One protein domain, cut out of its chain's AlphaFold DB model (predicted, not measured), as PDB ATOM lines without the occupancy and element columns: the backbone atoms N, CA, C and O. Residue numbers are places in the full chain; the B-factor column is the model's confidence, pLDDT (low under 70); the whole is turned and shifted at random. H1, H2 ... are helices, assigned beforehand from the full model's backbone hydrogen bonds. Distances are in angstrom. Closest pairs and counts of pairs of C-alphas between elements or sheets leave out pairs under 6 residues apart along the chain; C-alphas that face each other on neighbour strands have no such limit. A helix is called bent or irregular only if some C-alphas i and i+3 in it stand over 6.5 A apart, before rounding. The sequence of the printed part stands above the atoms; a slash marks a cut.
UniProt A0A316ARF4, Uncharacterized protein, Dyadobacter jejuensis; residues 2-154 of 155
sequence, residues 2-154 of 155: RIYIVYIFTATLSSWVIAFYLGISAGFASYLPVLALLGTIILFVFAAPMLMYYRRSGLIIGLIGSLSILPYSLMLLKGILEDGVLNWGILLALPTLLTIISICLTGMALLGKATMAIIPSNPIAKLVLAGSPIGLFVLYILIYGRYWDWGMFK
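Overview. This is residues 2 to 154 of the 155 residues of an uncharacterized protein of Dyadobacter jejuensis (UniProt A0A316ARF4). Five helices or arms, H1, H2, H3a, H4 and H5, form an up-and-down bundle, each running against the one before it; H1 and H2 are in the middle, with H3a and H4 towards one side and H5 on the other. The arm H3b bends away at one end, where residues 82 to 88 stick out, and residues 111 to 122 cross the opposite end to H5. The printed part has 153 residues with six named helices, H1 to H6 in order, and no named strand: all helix. It is compact, with a radius of gyration of the C-alphas of 16.3 A and spans of 50 by 35 by 25 A.

Arrangement. H1, residues 2 to 26, and H2, residues 31 to 53, form a helical hairpin at a shallow tilt of 25 degrees; their closest C-alphas, of Ala 11 and Thr 40, are 4.6 A apart. H3, residues 55 to 82, was assigned as one helix by its hydrogen bonds but is bent, with C-alphas 68 and 71 6.9 A apart; its arms H3a, residues 55 to 68, and H3b, residues 71 to 82, stand at 45 degrees. H2, the hub, touches H3a, closest at the C-alphas of Gly 39 and Gly 65, 4.1 A. H4, residues 88 to 110, touches H1, closest at the C-alphas of Ser 14 and Pro 95, 5.3 A, at a steep tilt of 42 degrees. H4 also touches H3b with residues 89 to 99 alone, closest at the C-alphas of Ser 73 and Thr 96, 4.8 A. H5, residues 123 to 148, touches H2 with residues 126 to 137 alone, closest at the C-alphas of Pro 49 and Ala 130, 4.0 A; H4 and H5 are apart. H6, residues 150 to 153, touches no helix. Every O i to N i+4 pair is within hydrogen-bond range in H3a and H3b, against 17 of 21 in H1, 14 of 19 in H2 and in H4, and 17 of 22 in H5; H6 is too short for such a pair.

Along the chain. H1 begins at C-alpha 2, (45.354, 13.030, 3.273), and measures 33.3 A, with a kink of 59 degrees near residue 20. H2 measures 32.3 A, H3a 19.9 A, H3b 16.8 A and H4 35.4 A. H5 measures 36.5 A and H6 5.5 A, ending at C-alpha 153, (55.102, 52.007, 3.763).

Size, cuts and confidence. The C-alphas farthest apart, of Lys 113 and Lys 154, are 52.2 A apart. The printed part has no cut, and the link from H4 to H5 is long. Mean pLDDT of the printed part is 81.5; residues under 70 include 20 to 30, 115 to 118 and 144 to 154.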
ATOM      1  N   ARG A   2      46.418  12.032   3.543       83.75
ATOM      2  CA  ARG A   2      45.354  13.030   3.273       83.75
ATOM      3  C   ARG A   2      45.458  14.305   4.133       83.75
ATOM      4  O   ARG A   2      45.493  15.392   3.582       83.75
ATOM      5  N   ILE A   3      45.607  14.165   5.454       87.94
ATOM      6  CA  ILE A   3      45.730  15.309   6.384       87.94
ATOM      7  C   ILE A   3      47.000  16.130   6.121       87.94
ATOM      8  O   ILE A   3      46.943  17.350   6.132       87.94
ATOM      9  N   TYR A   4      48.121  15.468   5.823       88.56
ATOM     10  CA  TYR A   4      49.370  16.147   5.465       88.56
ATOM     11  C   TYR A   4      49.181  17.040   4.233       88.56
ATOM     12  O   TYR A   4      49.525  18.213   4.270       88.56
ATOM     13  N   ILE A   5      48.573  16.503   3.169       89.12
ATOM     14  CA  ILE A   5      48.293  17.263   1.946       89.12
ATOM     15  C   ILE A   5      47.382  18.447   2.270       89.12
ATOM     16  O   ILE A   5      47.683  19.568   1.880       89.12
ATOM     17  N   VAL A   6      46.315  18.221   3.041       91.69
ATOM     18  CA  VAL A   6      45.405  19.295   3.454       91.69
ATOM     19  C   VAL A   6      46.151  20.386   4.226       91.69
ATOM     20  O   VAL A   6      45.967  21.548   3.903       91.69
ATOM     21  N   TYR A   7      47.055  20.055   5.154       91.81
ATOM     22  CA  TYR A   7      47.850  21.066   5.869       91.81
ATOM     23  C   TYR A   7      48.702  21.910   4.927       91.81
ATOM     24  O   TYR A   7      48.710  23.132   5.054       91.81
ATOM     25  N   ILE A   8      49.377  21.276   3.967       90.94
ATOM     26  CA  ILE A   8      50.203  21.976   2.980       90.94
ATOM     27  C   ILE A   8      49.350  22.891   2.100       90.94
ATOM     28  O   ILE A   8      49.682  24.064   1.943       90.94
ATOM     29  N   PHE A   9      48.230  22.398   1.572       91.81
ATOM     30  CA  PHE A   9      47.337  23.193   0.728       91.81
ATOM     31  C   PHE A   9      46.685  24.348   1.492       91.81
ATOM     32  O   PHE A   9      46.693  25.473   0.995       91.81
ATOM     33  N   THR A  10      46.182  24.104   2.706       92.50
ATOM     34  CA  THR A  10      45.626  25.149   3.574       92.50
ATOM     35  C   THR A  10      46.680  26.211   3.868       92.50
ATOM     36  O   THR A  10      46.428  27.389   3.647       92.50
ATOM     37  N   ALA A  11      47.889  25.821   4.284       90.81
ATOM     38  CA  ALA A  11      48.950  26.778   4.591       90.81
ATOM     39  C   ALA A  11      49.388  27.587   3.356       90.81
ATOM     40  O   ALA A  11      49.561  28.802   3.452       90.81
ATOM     41  N   THR A  12      49.506  26.945   2.189       89.69
ATOM     42  CA  THR A  12      49.890  27.604   0.924       89.69
ATOM     43  C   THR A  12      48.840  28.623   0.495       89.69
ATOM     44  O   THR A  12      49.164  29.772   0.221       89.69
ATOM     45  N   LEU A  13      47.568  28.228   0.455       89.06
ATOM     46  CA  LEU A  13      46.507  29.098  -0.045       89.06
ATOM     47  C   LEU A  13      46.164  30.209   0.944       89.06
ATOM     48  O   LEU A  13      45.968  31.345   0.526       89.06
ATOM     49  N   SER A  14      46.160  29.922   2.248       88.94
ATOM     50  CA  SER A  14      45.989  30.960   3.264       88.94
ATOM     51  C   SER A  14      47.152  31.952   3.252       88.94
ATOM     52  O   SER A  14      46.902  33.150   3.303       88.94
ATOM     53  N   SER A  15      48.407  31.500   3.128       86.31
ATOM     54  CA  SER A  15      49.551  32.424   3.031       86.31
ATOM     55  C   SER A  15      49.506  33.259   1.752       86.31
ATOM     56  O   SER A  15      49.718  34.466   1.822       86.31
ATOM     57  N   TRP A  16      49.143  32.657   0.616       84.06
ATOM     58  CA  TRP A  16      48.945  33.369  -0.646       84.06
ATOM     59  C   TRP A  16      47.858  34.445  -0.528       84.06
ATOM     60  O   TRP A  16      48.116  35.600  -0.857       84.06
ATOM     61  N   VAL A  17      46.679  34.114   0.014       82.62
ATOM     62  CA  VAL A  17      45.591  35.093   0.192       82.62
ATOM     63  C   VAL A  17      45.978  36.203   1.165       82.62
ATOM     64  O   VAL A  17      45.712  37.364   0.878       82.62
ATOM     65  N   ILE A  18      46.630  35.889   2.288       80.38
ATOM     66  CA  ILE A  18      47.085  36.914   3.241       80.38
ATOM     67  C   ILE A  18      48.093  37.861   2.573       80.38
ATOM     68  O   ILE A  18      47.988  39.074   2.733       80.38
ATOM     69  N   ALA A  19      49.032  37.326   1.789       74.56
ATOM     70  CA  ALA A  19      50.053  38.119   1.113       74.56
ATOM     71  C   ALA A  19      49.484  39.009  -0.006       74.56
ATOM     72  O   ALA A  19      49.882  40.166  -0.125       74.56
ATOM     73  N   PHE A  20      48.556  38.484  -0.814       68.62
ATOM     74  CA  PHE A  20      47.968  39.207  -1.946       68.62
ATOM     75  C   PHE A  20      46.878  40.200  -1.534       68.62
ATOM     76  O   PHE A  20      46.824  41.291  -2.091       68.62
ATOM     77  N   TYR A  21      46.001  39.838  -0.593       63.81
ATOM     78  CA  TYR A  21      44.795  40.626  -0.313       63.81
ATOM     79  C   TYR A  21      45.058  41.857   0.555       63.81
ATOM     80  O   TYR A  21      44.351  42.852   0.449       63.81
ATOM     81  N   LEU A  22      46.064  41.807   1.427       58.03
ATOM     82  CA  LEU A  22      46.310  42.887   2.382       58.03
ATOM     83  C   LEU A  22      47.476  43.790   1.974       58.03
ATOM     84  O   LEU A  22      47.644  44.876   2.534       58.03
ATOM     85  N   GLY A  23      48.349  43.323   1.077       53.16
ATOM     86  CA  GLY A  23      49.743  43.740   1.151       53.16
ATOM     87  C   GLY A  23      50.278  43.538   2.578       53.16
ATOM     88  O   GLY A  23      49.572  43.205   3.531       53.16
ATOM     89  N   ILE A  24      51.561  43.748   2.801       50.31
ATOM     90  CA  ILE A  24      52.083  43.632   4.172       50.31
ATOM     91  C   ILE A  24      51.578  44.792   5.062       50.31
ATOM     92  O   ILE A  24      51.631  44.686   6.283       50.31
ATOM     93  N   SER A  25      50.996  45.854   4.475       43.72
ATOM     94  CA  SER A  25      50.556  47.065   5.186       43.72
ATOM     95  C   SER A  25      49.191  46.945   5.875       43.72
ATOM     96  O   SER A  25      49.059  47.399   7.012       43.72
ATOM     97  N   ALA A  26      48.180  46.299   5.277       44.28
ATOM     98  CA  ALA A  26      46.854  46.212   5.905       44.28
ATOM     99  C   ALA A  26      46.799  45.180   7.050       44.28
ATOM    100  O   ALA A  26      45.915  45.241   7.906       44.28
ATOM    101  N   GLY A  27      47.791  44.284   7.129       46.94
ATOM    102  CA  GLY A  27      48.001  43.381   8.265       46.94
ATOM    103  C   GLY A  27      48.372  44.085   9.578       46.94
ATOM    104  O   GLY A  27      48.270  43.465  10.629       46.94
ATOM    105  N   PHE A  28      48.750  45.368   9.552       48.97
ATOM    106  CA  PHE A  28      49.009  46.156  10.766       48.97
ATOM    107  C   PHE A  28      47.779  46.923  11.279       48.97
ATOM    108  O   PHE A  28      47.798  47.409  12.407       48.97
ATOM    109  N   ALA A  29      46.693  47.001  10.498       55.25
ATOM    110  CA  ALA A  29      45.437  47.628  10.926       55.25
ATOM    111  C   ALA A  29      44.531  46.673  11.731       55.25
ATOM    112  O   ALA A  29      43.635  47.111  12.449       55.25
ATOM    113  N   SER A  30      44.760  45.359  11.628       67.75
ATOM    114  CA  SER A  30      44.026  44.318  12.351       67.75
ATOM    115  C   SER A  30      44.968  43.176  12.711       67.75
ATOM    116  O   SER A  30      45.769  42.757  11.889       67.75
ATOM    117  N   TYR A  31      44.859  42.621  13.919       79.00
ATOM    118  CA  TYR A  31      45.706  41.506  14.369       79.00
ATOM    119  C   TYR A  31      45.342  40.154  13.727       79.00
ATOM    120  O   TYR A  31      46.105  39.192  13.825       79.00
ATOM    121  N   LEU A  32      44.178  40.053  13.072       83.69
ATOM    122  CA  LEU A  32      43.662  38.788  12.534       83.69
ATOM    123  C   LEU A  32      44.523  38.186  11.410       83.69
ATOM    124  O   LEU A  32      44.787  36.984  11.466       83.69
ATOM    125  N   PRO A  33      45.012  38.952  10.419       82.00
ATOM    126  CA  PRO A  33      45.884  38.411   9.381       82.00
ATOM    127  C   PRO A  33      47.251  37.988   9.919       82.00
ATOM    128  O   PRO A  33      47.804  36.994   9.457       82.00
ATOM    129  N   VAL A  34      47.776  38.697  10.926       82.38
ATOM    130  CA  VAL A  34      49.025  38.325  11.611       82.38
ATOM    131  C   VAL A  34      48.855  36.981  12.318       82.38
ATOM    132  O   VAL A  34      49.684  36.088  12.154       82.38
ATOM    133  N   LEU A  35      47.750  36.799  13.048       87.62
ATOM    134  CA  LEU A  35      47.425  35.527  13.693       87.62
ATOM    135  C   LEU A  35      47.265  34.392  12.672       87.62
ATOM    136  O   LEU A  35      47.772  33.290  12.882       87.62
ATOM    137  N   ALA A  36      46.609  34.664  11.544       89.44
ATOM    138  CA  ALA A  36      46.452  33.684  10.479       89.44
ATOM    139  C   ALA A  36      47.794  33.324   9.825       89.44
ATOM    140  O   ALA A  36      48.037  32.152   9.548       89.44
ATOM    141  N   LEU A  37      48.696  34.291   9.646       87.81
ATOM    142  CA  LEU A  37      50.045  34.059   9.132       87.81
ATOM    143  C   LEU A  37      50.895  33.238  10.112       87.81
ATOM    144  O   LEU A  37      51.596  32.316   9.703       87.81
ATOM    145  N   LEU A  38      50.776  33.482  11.419       89.62
ATOM    146  CA  LEU A  38      51.362  32.592  12.426       89.62
ATOM    147  C   LEU A  38      50.779  31.177  12.319       89.62
ATOM    148  O   LEU A  38      51.522  30.199  12.359       89.62
ATOM    149  N   GLY A  39      49.468  31.054  12.108       92.25
ATOM    150  CA  GLY A  39      48.806  29.772  11.884       92.25
ATOM    151  C   GLY A  39      49.328  29.015  10.658       92.25
ATOM    152  O   GLY A  39      49.554  27.804  10.738       92.25
ATOM    153  N   THR A  40      49.592  29.702   9.540       91.81
ATOM    154  CA  THR A  40      50.165  29.072   8.337       91.81
ATOM    155  C   THR A  40      51.612  28.638   8.554       91.81
ATOM    156  O   THR A  40      51.975  27.539   8.130       91.81
ATOM    157  N   ILE A  41      52.413  29.422   9.285       90.56
ATOM    158  CA  ILE A  41      53.770  29.031   9.704       90.56
ATOM    159  C   ILE A  41      53.716  27.784  10.592       90.56
ATOM    160  O   ILE A  41      54.472  26.839  10.368       90.56
ATOM    161  N   ILE A  42      52.793  27.738  11.561       93.81
ATOM    162  CA  ILE A  42      52.595  26.570  12.429       93.81
ATOM    163  C   ILE A  42      52.288  25.321  11.598       93.81
ATOM    164  O   ILE A  42      52.886  24.268  11.831       93.81
ATOM    165  N   LEU A  43      51.403  25.432  10.604       92.31
ATOM    166  CA  LEU A  43      51.066  24.317   9.721       92.31
ATOM    167  C   LEU A  43      52.254  23.847   8.872       92.31
ATOM    168  O   LEU A  43      52.506  22.641   8.799       92.31
ATOM    169  N   PHE A  44      52.988  24.777   8.254       87.69
ATOM    170  CA  PHE A  44      54.084  24.458   7.339       87.69
ATOM    171  C   PHE A  44      55.344  23.963   8.046       87.69
ATOM    172  O   PHE A  44      55.902  22.941   7.661       87.69
ATOM    173  N   VAL A  45      55.804  24.690   9.060       89.25
ATOM    174  CA  VAL A  45      57.126  24.476   9.665       89.25
ATOM    175  C   VAL A  45      57.075  23.414  10.758       89.25
ATOM    176  O   VAL A  45      58.036  22.670  10.935       89.25
ATOM    177  N   PHE A  46      55.953  23.305  11.473       92.00
ATOM    178  CA  PHE A  46      55.862  22.436  12.645       92.00
ATOM    179  C   PHE A  46      54.893  21.274  12.436       92.00
ATOM    180  O   PHE A  46      55.299  20.117  12.542       92.00
ATOM    181  N   ALA A  47      53.629  21.539  12.101       92.38
ATOM    182  CA  ALA A  47      52.605  20.498  12.052       92.38
ATOM    183  C   ALA A  47      52.886  19.451  10.967       92.38
ATOM    184  O   ALA A  47      52.890  18.257  11.264       92.38
ATOM    185  N   ALA A  48      53.141  19.876   9.723       90.38
ATOM    186  CA  ALA A  48      53.360  18.958   8.607       90.38
ATOM    187  C   ALA A  48      54.620  18.078   8.783       90.38
ATOM    188  O   ALA A  48      54.493  16.858   8.625       90.38
ATOM    189  N   PRO A  49      55.789  18.615   9.193       88.44
ATOM    190  CA  PRO A  49      56.959  17.795   9.512       88.44
ATOM    191  C   PRO A  49      56.722  16.874  10.710       88.44
ATOM    192  O   PRO A  49      57.005  15.677  10.645       88.44
ATOM    193  N   MET A  50      56.134  17.388  11.796       90.50
ATOM    194  CA  MET A  50      55.913  16.598  13.007       90.50
ATOM    195  C   MET A  50      54.898  15.475  12.789       90.50
ATOM    196  O   MET A  50      55.029  14.417  13.400       90.50
ATOM    197  N   LEU A  51      53.951  15.630  11.858       90.31
ATOM    198  CA  LEU A  51      53.025  14.568  11.459       90.31
ATOM    199  C   LEU A  51      53.748  13.314  10.917       90.31
ATOM    200  O   LEU A  51      53.202  12.216  11.025       90.31
ATOM    201  N   MET A  52      54.956  13.454  10.347       87.75
ATOM    202  CA  MET A  52      55.745  12.333   9.802       87.75
ATOM    203  C   MET A  52      56.440  11.493  10.885       87.75
ATOM    204  O   MET A  52      56.679  10.296  10.682       87.75
ATOM    205  N   TYR A  53      56.751  12.102  12.033       86.44
ATOM    206  CA  TYR A  53      57.493  11.469  13.130       86.44
ATOM    207  C   TYR A  53      56.603  11.185  14.345       86.44
ATOM    208  O   TYR A  53      56.537  10.052  14.814       86.44
ATOM    209  N   TYR A  54      55.857  12.190  14.811       89.19
ATOM    210  CA  TYR A  54      55.023  12.151  16.011       89.19
ATOM    211  C   TYR A  54      53.575  12.515  15.678       89.19
ATOM    212  O   TYR A  54      53.122  13.641  15.870       89.19
ATOM    213  N   ARG A  55      52.819  11.521  15.201       85.88
ATOM    214  CA  ARG A  55      51.453  11.689  14.674       85.88
ATOM    215  C   ARG A  55      50.517  12.490  15.585       85.88
ATOM    216  O   ARG A  55      49.882  13.423  15.111       85.88
ATOM    217  N   ARG A  56      50.400  12.125  16.869       89.75
ATOM    218  CA  ARG A  56      49.479  12.808  17.799       89.75
ATOM    219  C   ARG A  56      49.878  14.266  18.006       89.75
ATOM    220  O   ARG A  56      49.031  15.141  17.873       89.75
ATOM    221  N   SER A  57      51.159  14.521  18.251       91.75
ATOM    222  CA  SER A  57      51.682  15.875  18.427       91.75
ATOM    223  C   SER A  57      51.496  16.718  17.166       91.75
ATOM    224  O   SER A  57      51.004  17.836  17.252       91.75
ATOM    225  N   GLY A  58      51.779  16.155  15.984       91.62
ATOM    226  CA  GLY A  58      51.563  16.829  14.703       91.62
ATOM    227  C   GLY A  58      50.096  17.190  14.445       91.62
ATOM    228  O   GLY A  58      49.822  18.273  13.943       91.62
ATOM    229  N   LEU A  59      49.147  16.332  14.839       93.38
ATOM    230  CA  LEU A  59      47.711  16.632  14.742       93.38
ATOM    231  C   LEU A  59      47.277  17.728  15.725       93.38
ATOM    232  O   LEU A  59      46.495  18.592  15.352       93.38
ATOM    233  N   ILE A  60      47.782  17.716  16.962       95.31
ATOM    234  CA  ILE A  60      47.467  18.752  17.961       95.31
ATOM    235  C   ILE A  60      47.991  20.112  17.490       95.31
ATOM    236  O   ILE A  60      47.243  21.085  17.457       95.31
ATOM    237  N   ILE A  61      49.252  20.170  17.059       95.94
ATOM    238  CA  ILE A  61      49.863  21.396  16.527       95.94
ATOM    239  C   ILE A  61      49.147  21.836  15.247       95.94
ATOM    240  O   ILE A  61      48.877  23.019  15.063       95.94
ATOM    241  N   GLY A  62      48.776  20.885  14.388       95.00
ATOM    242  CA  GLY A  62      48.005  21.155  13.178       95.00
ATOM    243  C   GLY A  62      46.626  21.747  13.456       95.00
ATOM    244  O   GLY A  62      46.184  22.658  12.755       95.00
ATOM    245  N   LEU A  63      45.964  21.284  14.518       96.31
ATOM    246  CA  LEU A  63      44.702  21.851  14.977       96.31
ATOM    247  C   LEU A  63      44.891  23.285  15.480       96.31
ATOM    248  O   LEU A  63      44.129  24.157  15.078       96.31
ATOM    249  N   ILE A  64      45.924  23.544  16.290       96.62
ATOM    250  CA  ILE A  64      46.257  24.892  16.783       96.62
ATOM    251  C   ILE A  64      46.521  25.846  15.609       96.62
ATOM    252  O   ILE A  64      45.947  26.936  15.557       96.62
ATOM    253  N   GLY A  65      47.331  25.425  14.635       95.62
ATOM    254  CA  GLY A  65      47.607  26.212  13.432       95.62
ATOM    255  C   GLY A  65      46.339  26.500  12.625       95.62
ATOM    256  O   GLY A  65      46.068  27.648  12.289       95.62
ATOM    257  N   SER A  66      45.505  25.481  12.389       95.62
ATOM    258  CA  SER A  66      44.252  25.641  11.634       95.62
ATOM    259  C   SER A  66      43.236  26.536  12.358       95.62
ATOM    260  O   SER A  66      42.580  27.358  11.724       95.62
ATOM    261  N   LEU A  67      43.123  26.420  13.686       96.19
ATOM    262  CA  LEU A  67      42.260  27.281  14.500       96.19
ATOM    263  C   LEU A  67      42.743  28.733  14.524       96.19
ATOM    264  O   LEU A  67      41.917  29.633  14.562       96.19
ATOM    265  N   SER A  68      44.054  28.970  14.445       94.19
ATOM    266  CA  SER A  68      44.615  30.327  14.366       94.19
ATOM    267  C   SER A  68      44.288  31.013  13.031       94.19
ATOM    268  O   SER A  68      44.122  32.228  12.982       94.19
ATOM    269  N   ILE A  69      44.137  30.238  11.949       93.31
ATOM    270  CA  ILE A  69      43.738  30.737  10.620       93.31
ATOM    271  C   ILE A  69      42.231  31.041  10.558       93.31
ATOM    272  O   ILE A  69      41.805  31.959   9.856       93.31
ATOM    273  N   LEU A  70      41.413  30.281  11.291       93.62
ATOM    274  CA  LEU A  70      39.955  30.287  11.157       93.62
ATOM    275  C   LEU A  70      39.292  31.675  11.316       93.62
ATOM    276  O   LEU A  70      38.471  32.002  10.459       93.62
ATOM    277  N   PRO A  71      39.615  32.512  12.328       91.00
ATOM    278  CA  PRO A  71      38.971  33.816  12.505       91.00
ATOM    279  C   PRO A  71      39.114  34.726  11.282       91.00
ATOM    280  O   PRO A  71      38.139  35.330  10.838       91.00
ATOM    281  N   TYR A  72      40.318  34.777  10.703       88.62
ATOM    282  CA  TYR A  72      40.589  35.550   9.495       88.62
ATOM    283  C   TYR A  72      39.806  35.005   8.298       88.62
ATOM    284  O   TYR A  72      39.119  35.755   7.607       88.62
ATOM    285  N   SER A  73      39.841  33.686   8.096       88.44
ATOM    286  CA  SER A  73      39.126  33.021   7.005       88.44
ATOM    287  C   SER A  73      37.607  33.239   7.056       88.44
ATOM    288  O   SER A  73      36.969  33.398   6.014       88.44
ATOM    289  N   LEU A  74      37.007  33.267   8.251       89.06
ATOM    290  CA  LEU A  74      35.576  33.547   8.423       89.06
ATOM    291  C   LEU A  74      35.231  35.010   8.135       89.06
ATOM    292  O   LEU A  74      34.224  35.277   7.484       89.06
ATOM    293  N   MET A  75      36.065  35.952   8.586       86.62
ATOM    294  CA  MET A  75      35.873  37.376   8.299       86.62
ATOM    295  C   MET A  75      35.966  37.662   6.797       86.62
ATOM    296  O   MET A  75      35.128  38.376   6.253       86.62
ATOM    297  N   LEU A  76      36.943  37.053   6.123       83.56
ATOM    298  CA  LEU A  76      37.118  37.170   4.679       83.56
ATOM    299  C   LEU A  76      35.929  36.571   3.913       83.56
ATOM    300  O   LEU A  76      35.410  37.200   2.996       83.56
ATOM    301  N   LEU A  77      35.436  35.399   4.333       86.44
ATOM    302  CA  LEU A  77      34.236  34.794   3.748       86.44
ATOM    303  C   LEU A  77      33.001  35.686   3.925       86.44
ATOM    304  O   LEU A  77      32.221  35.832   2.991       86.44
ATOM    305  N   LYS A  78      32.829  36.285   5.108       86.06
ATOM    306  CA  LYS A  78      31.723  37.206   5.379       86.06
ATOM    307  C   LYS A  78      31.752  38.406   4.427       86.06
ATOM    308  O   LYS A  78      30.723  38.694   3.830       86.06
ATOM    309  N   GLY A  79      32.914  39.037   4.242       81.12
ATOM    310  CA  GLY A  79      33.058  40.167   3.317       81.12
ATOM    311  C   GLY A  79      32.663  39.811   1.880       81.12
ATOM    312  O   GLY A  79      31.877  40.518   1.266       81.12
ATOM    313  N   ILE A  80      33.109  38.651   1.385       80.25
ATOM    314  CA  ILE A  80      32.763  38.175   0.030       80.25
ATOM    315  C   ILE A  80      31.253  37.941  -0.126       80.25
ATOM    316  O   ILE A  80      30.690  38.202  -1.186       80.25
ATOM    317  N   LEU A  81      30.589  37.413   0.908       84.25
ATOM    318  CA  LEU A  81      29.148  37.150   0.869       84.25
ATOM    319  C   LEU A  81      28.316  38.438   0.944       84.25
ATOM    320  O   LEU A  81      27.252  38.496   0.330       84.25
ATOM    321  N   GLU A  82      28.788  39.451   1.672       84.38
ATOM    322  CA  GLU A  82      28.133  40.763   1.771       84.38
ATOM    323  C   GLU A  82      28.210  41.553   0.460       84.38
ATOM    324  O   GLU A  82      27.253  42.248   0.122       84.38
ATOM    325  N   ASP A  83      29.282  41.380  -0.319       75.94
ATOM    326  CA  ASP A  83      29.419  42.012  -1.637       75.94
ATOM    327  C   ASP A  83      28.355  41.531  -2.640       75.94
ATOM    328  O   ASP A  83      28.068  42.228  -3.610       75.94
ATOM    329  N   GLY A  84      27.745  40.355  -2.432       68.00
ATOM    330  CA  GLY A  84      26.559  39.888  -3.167       68.00
ATOM    331  C   GLY A  84      26.738  39.653  -4.677       68.00
ATOM    332  O   GLY A  84      25.789  39.255  -5.355       68.00
ATOM    333  N   VAL A  85      27.940  39.867  -5.219       73.19
ATOM    334  CA  VAL A  85      28.267  39.718  -6.641       73.19
ATOM    335  C   VAL A  85      29.085  38.446  -6.854       73.19
ATOM    336  O   VAL A  85      30.176  38.287  -6.310       73.19
ATOM    337  N   LEU A  86      28.585  37.549  -7.708       66.69
ATOM    338  CA  LEU A  86      29.339  36.392  -8.196       66.69
ATOM    339  C   LEU A  86      30.509  36.866  -9.073       66.69
ATOM    340  O   LEU A  86      30.356  37.092 -10.270       66.69
ATOM    341  N   ASN A  87      31.681  37.030  -8.463       72.69
ATOM    342  CA  ASN A  87      32.921  37.406  -9.134       72.69
ATOM    343  C   ASN A  87      34.050  36.407  -8.816       72.69
ATOM    344  O   ASN A  87      33.899  35.473  -8.024       72.69
ATOM    345  N   TRP A  88      35.218  36.618  -9.429       71.06
ATOM    346  CA  TRP A  88      36.422  35.818  -9.177       71.06
ATOM    347  C   TRP A  88      36.890  35.842  -7.708       71.06
ATOM    348  O   TRP A  88      37.635  34.954  -7.296       71.06
ATOM    349  N   GLY A  89      36.413  36.793  -6.897       67.12
ATOM    350  CA  GLY A  89      36.643  36.871  -5.454       67.12
ATOM    351  C   GLY A  89      36.079  35.683  -4.673       67.12
ATOM    352  O   GLY A  89      36.608  35.354  -3.618       67.12
ATOM    353  N   ILE A  90      35.115  34.932  -5.219       74.62
ATOM    354  CA  ILE A  90      34.651  33.665  -4.623       74.62
ATOM    355  C   ILE A  90      35.783  32.637  -4.499       74.62
ATOM    356  O   ILE A  90      35.774  31.826  -3.573       74.62
ATOM    357  N   LEU A  91      36.810  32.689  -5.357       76.50
ATOM    358  CA  LEU A  91      37.986  31.823  -5.213       76.50
ATOM    359  C   LEU A  91      38.753  32.080  -3.905       76.50
ATOM    360  O   LEU A  91      39.437  31.186  -3.408       76.50
ATOM    361  N   LEU A  92      38.592  33.257  -3.299       76.62
ATOM    362  CA  LEU A  92      39.176  33.592  -2.001       76.62
ATOM    363  C   LEU A  92      38.428  32.933  -0.827       76.62
ATOM    364  O   LEU A  92      38.966  32.878   0.274       76.62
ATOM    365  N   ALA A  93      37.246  32.348  -1.053       82.12
ATOM    366  CA  ALA A  93      36.568  31.496  -0.070       82.12
ATOM    367  C   ALA A  93      37.214  30.101   0.058       82.12
ATOM    368  O   ALA A  93      36.975  29.374   1.027       82.12
ATOM    369  N   LEU A  94      38.043  29.704  -0.913       87.31
ATOM    370  CA  LEU A  94      38.658  28.380  -0.973       87.31
ATOM    371  C   LEU A  94      39.630  28.099   0.198       87.31
ATOM    372  O   LEU A  94      39.521  27.023   0.793       87.31
ATOM    373  N   PRO A  95      40.503  29.036   0.629       87.00
ATOM    374  CA  PRO A  95      41.246  28.910   1.886       87.00
ATOM    375  C   PRO A  95      40.353  28.682   3.111       87.00
ATOM    376  O   PRO A  95      40.712  27.894   3.988       87.00
ATOM    377  N   THR A  96      39.180  29.319   3.181       89.69
ATOM    378  CA  THR A  96      38.237  29.142   4.297       89.69
ATOM    379  C   THR A  96      37.681  27.728   4.324       89.69
ATOM    380  O   THR A  96      37.733  27.064   5.361       89.69
ATOM    381  N   LEU A  97      37.238  27.225   3.171       92.12
ATOM    382  CA  LEU A  97      36.761  25.852   3.030       92.12
ATOM    383  C   LEU A  97      37.853  24.837   3.401       92.12
ATOM    384  O   LEU A  97      37.603  23.910   4.169       92.12
ATOM    385  N   LEU A  98      39.086  25.045   2.934       93.12
ATOM    386  CA  LEU A  98      40.230  24.197   3.283       93.12
ATOM    387  C   LEU A  98      40.600  24.262   4.767       93.12
ATOM    388  O   LEU A  98      40.964  23.243   5.353       93.12
ATOM    389  N   THR A  99      40.479  25.430   5.399       93.81
ATOM    390  CA  THR A  99      40.705  25.587   6.843       93.81
ATOM    391  C   THR A  99      39.679  24.773   7.633       93.81
ATOM    392  O   THR A  99      40.053  24.014   8.526       93.81
ATOM    393  N   ILE A 100      38.397  24.847   7.259       95.00
ATOM    394  CA  ILE A 100      37.320  24.067   7.889       95.00
ATOM    395  C   ILE A 100      37.553  22.565   7.684       95.00
ATOM    396  O   ILE A 100      37.528  21.802   8.648       95.00
ATOM    397  N   ILE A 101      37.859  22.135   6.455       94.00
ATOM    398  CA  ILE A 101      38.172  20.731   6.150       94.00
ATOM    399  C   ILE A 101      39.373  20.250   6.973       94.00
ATOM    400  O   ILE A 101      39.332  19.151   7.529       94.00
ATOM    401  N   SER A 102      40.423  21.069   7.091       93.75
ATOM    402  CA  SER A 102      41.603  20.772   7.909       93.75
ATOM    403  C   SER A 102      41.223  20.518   9.367       93.75
ATOM    404  O   SER A 102      41.611  19.493   9.935       93.75
ATOM    405  N   ILE A 103      40.407  21.394   9.960       95.44
ATOM    406  CA  ILE A 103      39.934  21.262  11.344       95.44
ATOM    407  C   ILE A 103      39.094  19.993  11.506       95.44
ATOM    408  O   ILE A 103      39.375  19.189  12.396       95.44
ATOM    409  N   CYS A 104      38.111  19.767  10.632       93.88
ATOM    410  CA  CYS A 104      37.228  18.603  10.702       93.88
ATOM    411  C   CYS A 104      38.006  17.288  10.587       93.88
ATOM    412  O   CYS A 104      37.855  16.404  11.432       93.88
ATOM    413  N   LEU A 105      38.881  17.163   9.583       92.25
ATOM    414  CA  LEU A 105      39.690  15.961   9.392       92.25
ATOM    415  C   LEU A 105      40.644  15.734  10.564       92.25
ATOM    416  O   LEU A 105      40.781  14.599  11.018       92.25
ATOM    417  N   THR A 106      41.268  16.794  11.082       92.25
ATOM    418  CA  THR A 106      42.161  16.709  12.246       92.25
ATOM    419  C   THR A 106      41.406  16.281  13.501       92.25
ATOM    420  O   THR A 106      41.861  15.389  14.216       92.25
ATOM    421  N   GLY A 107      40.221  16.845  13.744       92.56
ATOM    422  CA  GLY A 107      39.362  16.478  14.870       92.56
ATOM    423  C   GLY A 107      38.897  15.023  14.795       92.56
ATOM    424  O   GLY A 107      39.074  14.265  15.748       92.56
ATOM    425  N   MET A 108      38.391  14.580  13.639       90.44
ATOM    426  CA  MET A 108      38.006  13.175  13.429       90.44
ATOM    427  C   MET A 108      39.186  12.217  13.624       90.44
ATOM    428  O   MET A 108      39.028  11.123  14.169       90.44
ATOM    429  N   ALA A 109      40.373  12.629  13.188       89.00
ATOM    430  CA  ALA A 109      41.610  11.879  13.317       89.00
ATOM    431  C   ALA A 109      42.074  11.757  14.780       89.00
ATOM    432  O   ALA A 109      42.496  10.674  15.191       89.00
ATOM    433  N   LEU A 110      41.947  12.818  15.581       89.62
ATOM    434  CA  LEU A 110      42.226  12.793  17.023       89.62
ATOM    435  C   LEU A 110      41.229  11.918  17.796       89.62
ATOM    436  O   LEU A 110      41.630  11.206  18.712       89.62
ATOM    437  N   LEU A 111      39.961  11.900  17.376       91.06
ATOM    438  CA  LEU A 111      38.908  11.050  17.949       91.06
ATOM    439  C   LEU A 111      38.980   9.580  17.495       91.06
ATOM    440  O   LEU A 111      38.116   8.785  17.856       91.06
ATOM    441  N   GLY A 112      39.960   9.211  16.665       83.00
ATOM    442  CA  GLY A 112      40.121   7.845  16.158       83.00
ATOM    443  C   GLY A 112      39.085   7.416  15.110       83.00
ATOM    444  O   GLY A 112      39.059   6.251  14.731       83.00
ATOM    445  N   LYS A 113      38.253   8.339  14.607       78.12
ATOM    446  CA  LYS A 113      37.161   8.056  13.657       78.12
ATOM    447  C   LYS A 113      37.589   8.071  12.184       78.12
ATOM    448  O   LYS A 113      36.790   7.730  11.319       78.12
ATOM    449  N   ALA A 114      38.822   8.478  11.875       71.44
ATOM    450  CA  ALA A 114      39.323   8.573  10.503       71.44
ATOM    451  C   ALA A 114      40.397   7.514  10.199       71.44
ATOM    452  O   ALA A 114      41.419   7.432  10.889       71.44
ATOM    453  N   THR A 115      40.213   6.762   9.107       61.91
ATOM    454  CA  THR A 115      41.246   5.902   8.512       61.91
ATOM    455  C   THR A 115      42.378   6.771   7.979       61.91
ATOM    456  O   THR A 115      42.291   7.420   6.934       61.91
ATOM    457  N   MET A 116      43.470   6.834   8.739       62.75
ATOM    458  CA  MET A 116      44.629   7.626   8.350       62.75
ATOM    459  C   MET A 116      45.543   6.798   7.448       62.75
ATOM    460  O   MET A 116      45.976   5.711   7.819       62.75
ATOM    461  N   ALA A 117      45.854   7.335   6.268       64.38
ATOM    462  CA  ALA A 117      46.780   6.703   5.335       64.38
ATOM    463  C   ALA A 117      48.165   6.481   5.968       64.38
ATOM    464  O   ALA A 117      48.676   7.373   6.654       64.38
ATOM    465  N   ILE A 118      48.745   5.314   5.673       69.12
ATOM    466  CA  ILE A 118      50.031   4.811   6.168       69.12
ATOM    467  C   ILE A 118      51.127   5.864   5.941       69.12
ATOM    468  O   ILE A 118      51.283   6.391   4.837       69.12
ATOM    469  N   ILE A 119      51.848   6.213   7.008       75.56
ATOM    470  CA  ILE A 119      53.047   7.060   6.933       75.56
ATOM    471  C   ILE A 119      54.153   6.209   6.291       75.56
ATOM    472  O   ILE A 119      54.264   5.037   6.659       75.56
ATOM    473  N   PRO A 120      54.976   6.740   5.366       78.62
ATOM    474  CA  PRO A 120      56.029   5.951   4.737       78.62
ATOM    475  C   PRO A 120      56.958   5.396   5.813       78.62
ATOM    476  O   PRO A 120      57.378   6.140   6.699       78.62
ATOM    477  N   SER A 121      57.294   4.109   5.757       80.00
ATOM    478  CA  SER A 121      58.294   3.520   6.659       80.00
ATOM    479  C   SER A 121      59.711   3.981   6.313       80.00
ATOM    480  O   SER A 121      60.559   4.064   7.199       80.00
ATOM    481  N   ASN A 122      59.953   4.331   5.044       88.31
ATOM    482  CA  ASN A 122      61.262   4.738   4.549       88.31
ATOM    483  C   ASN A 122      61.709   6.083   5.177       88.31
ATOM    484  O   ASN A 122      61.020   7.095   4.999       88.31
ATOM    485  N   PRO A 123      62.862   6.124   5.875       85.75
ATOM    486  CA  PRO A 123      63.351   7.329   6.546       85.75
ATOM    487  C   PRO A 123      63.677   8.468   5.574       85.75
ATOM    488  O   PRO A 123      63.433   9.627   5.900       85.75
ATOM    489  N   ILE A 124      64.148   8.154   4.363       87.00
ATOM    490  CA  ILE A 124      64.448   9.150   3.325       87.00
ATOM    491  C   ILE A 124      63.151   9.812   2.862       87.00
ATOM    492  O   ILE A 124      63.068  11.034   2.795       87.00
ATOM    493  N   ALA A 125      62.099   9.023   2.621       84.19
ATOM    494  CA  ALA A 125      60.795   9.557   2.235       84.19
ATOM    495  C   ALA A 125      60.201  10.463   3.329       84.19
ATOM    496  O   ALA A 125      59.640  11.511   3.017       84.19
ATOM    497  N   LYS A 126      60.364  10.102   4.611       83.25
ATOM    498  CA  LYS A 126      59.956  10.965   5.733       83.25
ATOM    499  C   LYS A 126      60.733  12.274   5.759       83.25
ATOM    500  O   LYS A 126      60.120  13.320   5.938       83.25
ATOM    501  N   LEU A 127      62.049  12.218   5.564       85.88
ATOM    502  CA  LEU A 127      62.907  13.398   5.564       85.88
ATOM    503  C   LEU A 127      62.555  14.345   4.411       85.88
ATOM    504  O   LEU A 127      62.421  15.544   4.630       85.88
ATOM    505  N   VAL A 128      62.312  13.813   3.211       85.56
ATOM    506  CA  VAL A 128      61.878  14.609   2.053       85.56
ATOM    507  C   VAL A 128      60.519  15.266   2.311       85.56
ATOM    508  O   VAL A 128      60.373  16.463   2.086       85.56
ATOM    509  N   LEU A 129      59.540  14.525   2.843       84.31
ATOM    510  CA  LEU A 129      58.208  15.064   3.156       84.31
ATOM    511  C   LEU A 129      58.207  16.037   4.344       84.31
ATOM    512  O   LEU A 129      57.348  16.911   4.425       84.31
ATOM    513  N   ALA A 130      59.136  15.897   5.284       84.31
ATOM    514  CA  ALA A 130      59.318  16.851   6.373       84.31
ATOM    515  C   ALA A 130      60.090  18.100   5.920       84.31
ATOM    516  O   ALA A 130      59.840  19.188   6.428       84.31
ATOM    517  N   GLY A 131      61.002  17.955   4.956       82.31
ATOM    518  CA  GLY A 131      61.809  19.045   4.413       82.31
ATOM    519  C   GLY A 131      61.088  19.878   3.355       82.31
ATOM    520  O   GLY A 131      61.288  21.088   3.307       82.31
ATOM    521  N   SER A 132      60.213  19.281   2.536       83.50
ATOM    522  CA  SER A 132      59.499  20.001   1.470       83.50
ATOM    523  C   SER A 132      58.677  21.207   1.951       83.50
ATOM    524  O   SER A 132      58.763  22.250   1.308       83.50
ATOM    525  N   PRO A 133      57.933  21.150   3.075       80.50
ATOM    526  CA  PRO A 133      57.171  22.285   3.596       80.50
ATOM    527  C   PRO A 133      58.087  23.449   3.998       80.50
ATOM    528  O   PRO A 133      57.806  24.605   3.695       80.50
ATOM    529  N   ILE A 134      59.221  23.125   4.627       83.81
ATOM    530  CA  ILE A 134      60.229  24.094   5.065       83.81
ATOM    531  C   ILE A 134      60.917  24.715   3.848       83.81
ATOM    532  O   ILE A 134      61.044  25.932   3.768       83.81
ATOM    533  N   GLY A 135      61.309  23.896   2.869       82.44
ATOM    534  CA  GLY A 135      61.915  24.366   1.625       82.44
ATOM    535  C   GLY A 135      60.990  25.300   0.845       82.44
ATOM    536  O   GLY A 135      61.428  26.358   0.403       82.44
ATOM    537  N   LEU A 136      59.699  24.963   0.739       78.56
ATOM    538  CA  LEU A 136      58.692  25.833   0.122       78.56
ATOM    539  C   LEU A 136      58.545  27.162   0.871       78.56
ATOM    540  O   LEU A 136      58.474  28.212   0.238       78.56
ATOM    541  N   PHE A 137      58.549  27.131   2.204       78.69
ATOM    542  CA  PHE A 137      58.488  28.343   3.020       78.69
ATOM    543  C   PHE A 137      59.729  29.235   2.842       78.69
ATOM    544  O   PHE A 137      59.603  30.448   2.678       78.69
ATOM    545  N   VAL A 138      60.928  28.648   2.795       83.81
ATOM    546  CA  VAL A 138      62.175  29.382   2.525       83.81
ATOM    547  C   VAL A 138      62.156  29.996   1.124       83.81
ATOM    548  O   VAL A 138      62.465  31.175   0.974       83.81
ATOM    549  N   LEU A 139      61.746  29.236   0.103       81.75
ATOM    550  CA  LEU A 139      61.606  29.749  -1.265       81.75
ATOM    551  C   LEU A 139      60.620  30.917  -1.336       81.75
ATOM    552  O   LEU A 139      60.895  31.908  -2.010       81.75
ATOM    553  N   TYR A 140      59.504  30.827  -0.613       76.44
ATOM    554  CA  TYR A 140      58.538  31.914  -0.516       76.44
ATOM    555  C   TYR A 140      59.177  33.193   0.048       76.44
ATOM    556  O   TYR A 140      59.044  34.252  -0.566       76.44
ATOM    557  N   ILE A 141      59.938  33.101   1.146       77.81
ATOM    558  CA  ILE A 141      60.657  34.252   1.718       77.81
ATOM    559  C   ILE A 141      61.694  34.804   0.735       77.81
ATOM    560  O   ILE A 141      61.796  36.014   0.578       77.81
ATOM    561  N   LEU A 142      62.455  33.956   0.042       81.06
ATOM    562  CA  LEU A 142      63.480  34.430  -0.894       81.06
ATOM    563  C   LEU A 142      62.878  35.170  -2.098       81.06
ATOM    564  O   LEU A 142      63.418  36.188  -2.529       81.06
ATOM    565  N   ILE A 143      61.758  34.680  -2.638       76.19
ATOM    566  CA  ILE A 143      61.109  35.270  -3.817       76.19
ATOM    567  C   ILE A 143      60.327  36.531  -3.440       76.19
ATOM    568  O   ILE A 143      60.415  37.547  -4.135       76.19
ATOM    569  N   TYR A 144      59.554  36.469  -2.353       69.50
ATOM    570  CA  TYR A 144      58.610  37.525  -1.990       69.50
ATOM    571  C   TYR A 144      59.101  38.458  -0.885       69.50
ATOM    572  O   TYR A 144      58.590  39.568  -0.775       69.50
ATOM    573  N   GLY A 145      60.124  38.074  -0.120       68.19
ATOM    574  CA  GLY A 145      60.677  38.877   0.974       68.19
ATOM    575  C   GLY A 145      61.254  40.215   0.519       68.19
ATOM    576  O   GLY A 145      61.225  41.182   1.269       68.19
ATOM    577  N   ARG A 146      61.686  40.330  -0.744       66.19
ATOM    578  CA  ARG A 146      62.094  41.618  -1.336       66.19
ATOM    579  C   ARG A 146      60.961  42.648  -1.401       66.19
ATOM    580  O   ARG A 146      61.226  43.841  -1.411       66.19
ATOM    581  N   TYR A 147      59.706  42.195  -1.436       64.25
ATOM    582  CA  TYR A 147      58.526  43.060  -1.398       64.25
ATOM    583  C   TYR A 147      58.089  43.380   0.039       64.25
ATOM    584  O   TYR A 147      57.042  43.983   0.242       64.25
ATOM    585  N   TRP A 148      58.865  42.958   1.044       63.31
ATOM    586  CA  TRP A 148      58.637  43.277   2.455       63.31
ATOM    587  C   TRP A 148      59.430  44.513   2.894       63.31
ATOM    588  O   TRP A 148      59.545  44.773   4.091       63.31
ATOM    589  N   ASP A 149      59.990  45.263   1.938       62.91
ATOM    590  CA  ASP A 149      60.696  46.507   2.214       62.91
ATOM    591  C   ASP A 149      59.767  47.501   2.921       62.91
ATOM    592  O   ASP A 149      58.718  47.899   2.401       62.91
ATOM    593  N   TRP A 150      60.191  47.921   4.112       56.34
ATOM    594  CA  TRP A 150      59.487  48.899   4.930       56.34
ATOM    595  C   TRP A 150      59.395  50.265   4.236       56.34
ATOM    596  O   TRP A 150      58.529  51.073   4.570       56.34
ATOM    597  N   GLY A 151      60.261  50.518   3.246       54.97
ATOM    598  CA  GLY A 151      60.226  51.702   2.393       54.97
ATOM    599  C   GLY A 151      58.944  51.843   1.569       54.97
ATOM    600  O   GLY A 151      58.537  52.971   1.307       54.97
ATOM    601  N   MET A 152      58.253  50.743   1.243       49.09
ATOM    602  CA  MET A 152      56.948  50.794   0.565       49.09
ATOM    603  C   MET A 152      55.800  51.261   1.482       49.09
ATOM    604  O   MET A 152      54.680  51.436   1.008       49.09
ATOM    605  N   PHE A 153      56.064  51.484   2.778       47.34
ATOM    606  CA  PHE A 153      55.102  52.007   3.763       47.34
ATOM    607  C   PHE A 153      55.394  53.445   4.205       47.34
ATOM    608  O   PHE A 153      54.724  53.949   5.107       47.34
ATOM    609  N   LYS A 154      56.390  54.117   3.612       42.94
ATOM    610  CA  LYS A 154      56.573  55.556   3.825       42.94
ATOM    611  C   LYS A 154      55.524  56.305   3.000       42.94
ATOM    612  O   LYS A 154      55.625  56.335   1.777       42.94
TER     613      LYS A 154